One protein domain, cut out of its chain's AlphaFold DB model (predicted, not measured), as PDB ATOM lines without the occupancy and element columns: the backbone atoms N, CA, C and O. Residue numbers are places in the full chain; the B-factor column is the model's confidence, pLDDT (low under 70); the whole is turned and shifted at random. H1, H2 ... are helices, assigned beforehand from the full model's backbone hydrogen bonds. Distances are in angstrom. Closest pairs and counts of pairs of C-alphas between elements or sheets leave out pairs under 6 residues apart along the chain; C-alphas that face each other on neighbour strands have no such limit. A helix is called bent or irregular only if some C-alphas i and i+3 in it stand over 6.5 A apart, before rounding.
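This is residues 31 to 80 of the 232 residues of the protein "AAA_32 domain-containing protein" of Mesotoga sp. TolDC (UniProt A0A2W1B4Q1). Two helices, H1 and H2, stand slantwise to each other without close contact, and a long loop, residues 47 to 63, runs back from the end of H1 to the beginning of H2, so that both helices head broadly the same way. The turn of chain at residues 46 to 51 sticks out, and short ends lie before H1 and after H2. The printed part has 50 residues, with two named helices, H1 then H2, holding 25 of them, and no named strand; the class is all helix. It is only just compact, close to loose, with a radius of gyration of the C-alphas of 11.7 A, and its C-alphas span 31 by 25 by 16 A.

Residues 31 to 34 come first, from C-alpha 31 at (67.320, 121.390, 84.848). H1 is residues 35 to 46, 16.7 A from first to last C-alpha, and begins at C-alpha 35 at (72.407, 123.645, 78.924). H2 is residues 64 to 76, 18.3 A long, and ends at C-alpha 76 at (53.794, 128.504, 75.663). Residues 77 to 80 follow it.

H1 and H2 are near each other, with 14 pairs of C-alphas within 10 A; the closest C-alphas of the two are 8.3 A apart. In H1 and H2 every O i to N i+4 pair is within hydrogen-bond range. Neither helix is bent.

The two C-alphas farthest apart are those of Thr 59 and Lys 80, at 34.4 A, and the C-alphas of Phe 31 and Lys 80 are 26.1 A apart. The link from H1 to H2, 17 residues, is long. The printed part has no cut. The mean pLDDT of the printed part is 88.8, and no printed residue is under 70.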
ATOM      1  N   PHE A  31      66.666 122.638  85.199       76.75
ATOM      2  CA  PHE A  31      67.320 121.390  84.848       76.75
ATOM      3  C   PHE A  31      68.830 121.558  84.904       76.75
ATOM      4  O   PHE A  31      69.449 122.120  84.000       76.75
ATOM      5  N   ILE A  32      69.420 121.044  85.980       79.56
ATOM      6  CA  ILE A  32      70.856 121.148  86.235       79.56
ATOM      7  C   ILE A  32      71.635 120.354  85.176       79.56
ATOM      8  O   ILE A  32      71.350 119.186  84.913       79.56
ATOM      9  N   GLY A  33      72.645 120.991  84.577       81.75
ATOM     10  CA  GLY A  33      73.596 120.335  83.671       81.75
ATOM     11  C   GLY A  33      73.066 120.020  82.267       81.75
ATOM     12  O   GLY A  33      73.709 119.268  81.539       81.75
ATOM     13  N   GLN A  34      71.917 120.579  81.866       86.25
ATOM     14  CA  GLN A  34      71.283 120.314  80.562       86.25
ATOM     15  C   GLN A  34      71.329 121.506  79.586       86.25
ATOM     16  O   GLN A  34      70.532 121.583  78.653       86.25
ATOM     17  N   GLU A  35      72.288 122.423  79.741       87.50
ATOM     18  CA  GLU A  35      72.407 123.645  78.924       87.50
ATOM     19  C   GLU A  35      72.432 123.374  77.412       87.50
ATOM     20  O   GLU A  35      71.770 124.062  76.633       87.50
ATOM     21  N   ARG A  36      73.161 122.334  76.980       90.00
ATOM     22  CA  ARG A  36      73.217 121.930  75.566       90.00
ATOM     23  C   ARG A  36      71.842 121.512  75.043       90.00
ATOM     24  O   ARG A  36      71.500 121.846  73.912       90.00
ATOM     25  N   ALA A  37      71.073 120.778  75.845       88.88
ATOM     26  CA  ALA A  37      69.745 120.314  75.462       88.88
ATOM     27  C   ALA A  37      68.746 121.478  75.383       88.88
ATOM     28  O   ALA A  37      67.956 121.528  74.444       88.88
ATOM     29  N   ILE A  38      68.829 122.439  76.312       89.06
ATOM     30  CA  ILE A  38      68.013 123.663  76.295       89.06
ATOM     31  C   ILE A  38      68.291 124.473  75.023       89.06
ATOM     32  O   ILE A  38      67.359 124.767  74.280       89.06
ATOM     33  N   LYS A  39      69.565 124.747  74.703       90.19
ATOM     34  CA  LYS A  39      69.943 125.481  73.479       90.19
ATOM     35  C   LYS A  39      69.469 124.784  72.202       90.19
ATOM     36  O   LYS A  39      69.025 125.441  71.261       90.19
ATOM     37  N   ALA A  40      69.551 123.451  72.158       91.00
ATOM     38  CA  ALA A  40      69.072 122.670  71.020       91.00
ATOM     39  C   ALA A  40      67.543 122.751  70.866       91.00
ATOM     40  O   ALA A  40      67.058 122.928  69.749       91.00
ATOM     41  N   LEU A  41      66.794 122.670  71.973       90.75
ATOM     42  CA  LEU A  41      65.342 122.867  71.980       90.75
ATOM     43  C   LEU A  41      64.966 124.274  71.518       90.75
ATOM     44  O   LEU A  41      64.108 124.411  70.657       90.75
ATOM     45  N   GLU A  42      65.629 125.308  72.036       90.06
ATOM     46  CA  GLU A  42      65.394 126.696  71.625       90.06
ATOM     47  C   GLU A  42      65.613 126.885  70.135       90.06
ATOM     48  O   GLU A  42      64.747 127.427  69.454       90.06
ATOM     49  N   THR A  43      66.738 126.394  69.621       90.50
ATOM     50  CA  THR A  43      67.059 126.485  68.195       90.50
ATOM     51  C   THR A  43      66.005 125.762  67.360       90.50
ATOM     52  O   THR A  43      65.497 126.326  66.396       90.50
ATOM     53  N   GLY A  44      65.624 124.544  67.756       90.94
ATOM     54  CA  GLY A  44      64.611 123.759  67.052       90.94
ATOM     55  C   GLY A  44      63.230 124.419  67.046       90.94
ATOM     56  O   GLY A  44      62.559 124.408  66.021       90.94
ATOM     57  N   LEU A  45      62.823 125.035  68.160       88.75
ATOM     58  CA  LEU A  45      61.522 125.700  68.298       88.75
ATOM     59  C   LEU A  45      61.449 127.063  67.589       88.75
ATOM     60  O   LEU A  45      60.350 127.527  67.306       88.75
ATOM     61  N   HIS A  46      62.585 127.704  67.291       89.69
ATOM     62  CA  HIS A  46      62.614 128.937  66.492       89.69
ATOM     63  C   HIS A  46      62.428 128.684  64.989       89.69
ATOM     64  O   HIS A  46      62.092 129.613  64.252       89.69
ATOM     65  N   ILE A  47      62.642 127.455  64.512       91.56
ATOM     66  CA  ILE A  47      62.494 127.126  63.094       91.56
ATOM     67  C   ILE A  47      61.005 126.962  62.774       91.56
ATOM     68  O   ILE A  47      60.425 125.892  62.936       91.56
ATOM     69  N   ASN A  48      60.382 128.031  62.279       84.56
ATOM     70  CA  ASN A  48      58.997 128.005  61.814       84.56
ATOM     71  C   ASN A  48      58.915 127.559  60.342       84.56
ATOM     72  O   ASN A  48      58.592 128.349  59.454       84.56
ATOM     73  N   ALA A  49      59.271 126.301  60.071       88.25
ATOM     74  CA  ALA A  49      59.223 125.720  58.732       88.25
ATOM     75  C   ALA A  49      58.628 124.307  58.753       88.25
ATOM     76  O   ALA A  49      58.917 123.485  59.625       88.25
ATOM     77  N   LYS A  50      57.790 124.008  57.756       88.88
ATOM     78  CA  LYS A  50      57.147 122.697  57.620       88.88
ATOM     79  C   LYS A  50      58.204 121.607  57.405       88.88
ATOM     80  O   LYS A  50      59.113 121.774  56.600       88.88
ATOM     81  N   GLY A  51      58.050 120.481  58.100       87.25
ATOM     82  CA  GLY A  51      58.949 119.323  57.992       87.25
ATOM     83  C   GLY A  51      60.095 119.300  59.008       87.25
ATOM     84  O   GLY A  51      60.784 118.286  59.110       87.25
ATOM     85  N   TYR A  52      60.266 120.359  59.802       88.88
ATOM     86  CA  TYR A  52      61.241 120.386  60.889       88.88
ATOM     87  C   TYR A  52      60.633 119.798  62.161       88.88
ATOM     88  O   TYR A  52      59.605 120.257  62.648       88.88
ATOM     89  N   ASN A  53      61.281 118.766  62.697       90.38
ATOM     90  CA  ASN A  53      60.872 118.081  63.917       90.38
ATOM     91  C   ASN A  53      62.069 117.979  64.868       90.38
ATOM     92  O   ASN A  53      63.205 117.818  64.420       90.38
ATOM     93  N   VAL A  54      61.821 118.029  66.179       90.44
ATOM     94  CA  VAL A  54      62.863 117.855  67.202       90.44
ATOM     95  C   VAL A  54      62.797 116.440  67.771       90.44
ATOM     96  O   VAL A  54      61.752 115.999  68.244       90.44
ATOM     97  N   PHE A  55      63.932 115.741  67.768       92.25
ATOM     98  CA  PHE A  55      64.087 114.428  68.390       92.25
ATOM     99  C   PHE A  55      64.981 114.520  69.631       92.25
ATOM    100  O   PHE A  55      66.050 115.127  69.588       92.25
ATOM    101  N   VAL A  56      64.556 113.903  70.740       91.25
ATOM    102  CA  VAL A  56      65.253 113.988  72.033       91.25
ATOM    103  C   VAL A  56      65.791 112.620  72.454       91.25
ATOM    104  O   VAL A  56      65.050 111.721  72.858       91.25
ATOM    105  N   SER A  57      67.114 112.479  72.423       91.19
ATOM    106  CA  SER A  57      67.842 111.272  72.823       91.19
ATOM    107  C   SER A  57      68.550 111.433  74.168       91.19
ATOM    108  O   SER A  57      68.917 112.534  74.564       91.19
ATOM    109  N   GLY A  58      68.789 110.321  74.857       88.81
ATOM    110  CA  GLY A  58      69.569 110.274  76.091       88.81
ATOM    111  C   GLY A  58      69.412 108.929  76.787       88.81
ATOM    112  O   GLY A  58      68.654 108.070  76.329       88.81
ATOM    113  N   THR A  59      70.111 108.745  77.900       89.94
ATOM    114  CA  THR A  59      70.010 107.520  78.697       89.94
ATOM    115  C   THR A  59      68.602 107.347  79.274       89.94
ATOM    116  O   THR A  59      67.814 108.294  79.415       89.94
ATOM    117  N   THR A  60      68.228 106.102  79.544       89.62
ATOM    118  CA  THR A  60      66.940 105.759  80.159       89.62
ATOM    119  C   THR A  60      66.846 106.362  81.568       89.62
ATOM    120  O   THR A  60      67.862 106.550  82.228       89.62
ATOM    121  N   ASN A  61      65.631 106.698  82.018       86.19
ATOM    122  CA  ASN A  61      65.347 107.245  83.359       86.19
ATOM    123  C   ASN A  61      65.988 108.604  83.706       86.19
ATOM    124  O   ASN A  61      66.067 108.974  84.868       86.19
ATOM    125  N   THR A  62      66.360 109.405  82.707       85.25
ATOM    126  CA  THR A  62      66.871 110.781  82.894       85.25
ATOM    127  C   THR A  62      65.789 111.862  82.949       85.25
ATOM    128  O   THR A  62      66.095 113.048  82.949       85.25
ATOM    129  N   GLY A  63      64.507 111.485  82.931       86.19
ATOM    130  CA  GLY A  63      63.409 112.456  82.968       86.19
ATOM    131  C   GLY A  63      63.225 113.276  81.682       86.19
ATOM    132  O   GLY A  63      62.563 114.306  81.723       86.19
ATOM    133  N   ARG A  64      63.748 112.829  80.526       89.81
ATOM    134  CA  ARG A  64      63.658 113.532  79.221       89.81
ATOM    135  C   ARG A  64      62.260 114.044  78.868       89.81
ATOM    136  O   ARG A  64      62.113 115.181  78.439       89.81
ATOM    137  N   ARG A  65      61.227 113.213  79.049       90.38
ATOM    138  CA  ARG A  65      59.837 113.613  78.781       90.38
ATOM    139  C   ARG A  65      59.407 114.747  79.711       90.38
ATOM    140  O   ARG A  65      58.877 115.743  79.240       90.38
ATOM    141  N   THR A  66      59.683 114.611  81.007       89.62
ATOM    142  CA  THR A  66      59.391 115.636  82.017       89.62
ATOM    143  C   THR A  66      60.118 116.941  81.706       89.62
ATOM    144  O   THR A  66      59.494 117.996  81.737       89.62
ATOM    145  N   PHE A  67      61.397 116.857  81.320       88.56
ATOM    146  CA  PHE A  67      62.210 117.984  80.868       88.56
ATOM    147  C   PHE A  67      61.548 118.759  79.733       88.56
ATOM    148  O   PHE A  67      61.225 119.936  79.884       88.56
ATOM    149  N   VAL A  68      61.276 118.073  78.622       91.00
ATOM    150  CA  VAL A  68      60.699 118.689  77.425       91.00
ATOM    151  C   VAL A  68      59.300 119.232  77.710       91.00
ATOM    152  O   VAL A  68      59.004 120.366  77.354       91.00
ATOM    153  N   SER A  69      58.436 118.471  78.388       91.12
ATOM    154  CA  SER A  69      57.070 118.913  78.689       91.12
ATOM    155  C   SER A  69      57.032 120.138  79.602       91.12
ATOM    156  O   SER A  69      56.238 121.042  79.355       91.12
ATOM    157  N   ARG A  70      57.878 120.196  80.639       89.06
ATOM    158  CA  ARG A  70      57.951 121.341  81.562       89.06
ATOM    159  C   ARG A  70      58.517 122.577  80.862       89.06
ATOM    160  O   ARG A  70      57.944 123.655  80.997       89.06
ATOM    161  N   TYR A  71      59.567 122.404  80.056       89.06
ATOM    162  CA  TYR A  71      60.128 123.477  79.234       89.06
ATOM    163  C   TYR A  71      59.088 124.047  78.255       89.06
ATOM    164  O   TYR A  71      58.868 125.255  78.224       89.06
ATOM    165  N   LEU A  72      58.395 123.181  77.504       91.25
ATOM    166  CA  LEU A  72      57.369 123.599  76.545       91.25
ATOM    167  C   LEU A  72      56.201 124.310  77.227       91.25
ATOM    168  O   LEU A  72      55.796 125.357  76.740       91.25
ATOM    169  N   LYS A  73      55.701 123.799  78.362       90.94
ATOM    170  CA  LYS A  73      54.631 124.454  79.136       90.94
ATOM    171  C   LYS A  73      54.999 125.887  79.512       90.94
ATOM    172  O   LYS A  73      54.230 126.789  79.210       90.94
ATOM    173  N   LYS A  74      56.190 126.094  80.081       88.50
ATOM    174  CA  LYS A  74      56.689 127.429  80.447       88.50
ATOM    175  C   LYS A  74      56.868 128.336  79.225       88.50
ATOM    176  O   LYS A  74      56.650 129.536  79.308       88.50
ATOM    177  N   LYS A  75      57.263 127.773  78.077       88.06
ATOM    178  CA  LYS A  75      57.475 128.533  76.837       88.06
ATOM    179  C   LYS A  75      56.170 128.991  76.177       88.06
ATOM    180  O   LYS A  75      56.164 130.053  75.561       88.06
ATOM    181  N   VAL A  76      55.106 128.189  76.262       90.38
ATOM    182  CA  VAL A  76      53.794 128.504  75.663       90.38
ATOM    183  C   VAL A  76      52.853 129.224  76.629       90.38
ATOM    184  O   VAL A  76      51.788 129.685  76.217       90.38
ATOM    185  N   GLU A  77      53.223 129.336  77.901       91.06
ATOM    186  CA  GLU A  77      52.478 130.105  78.891       91.06
ATOM    187  C   GLU A  77      52.353 131.568  78.437       91.06
ATOM    188  O   GLU A  77      53.337 132.214  78.082       91.06
ATOM    189  N   GLY A  78      51.120 132.075  78.360       87.56
ATOM    190  CA  GLY A  78      50.831 133.420  77.849       87.56
ATOM    191  C   GLY A  78      50.838 133.570  76.321       87.56
ATOM    192  O   GLY A  78      50.610 134.671  75.824       87.56
ATOM    193  N   THR A  79      51.061 132.497  75.553       90.62
ATOM    194  CA  THR A  79      50.887 132.529  74.088       90.62
ATOM    195  C   THR A  79      49.414 132.408  73.688       90.62
ATOM    196  O   THR A  79      48.579 131.946  74.468       90.62
ATOM    197  N   LYS A  80      49.072 132.842  72.465       91.94
ATOM    198  CA  LYS A  80      47.698 132.754  71.948       91.94
ATOM    199  C   LYS A  80      47.253 131.291  71.905       91.94
ATOM    200  O   LYS A  80      47.928 130.460  71.298       91.94
TER     201      LYS A  80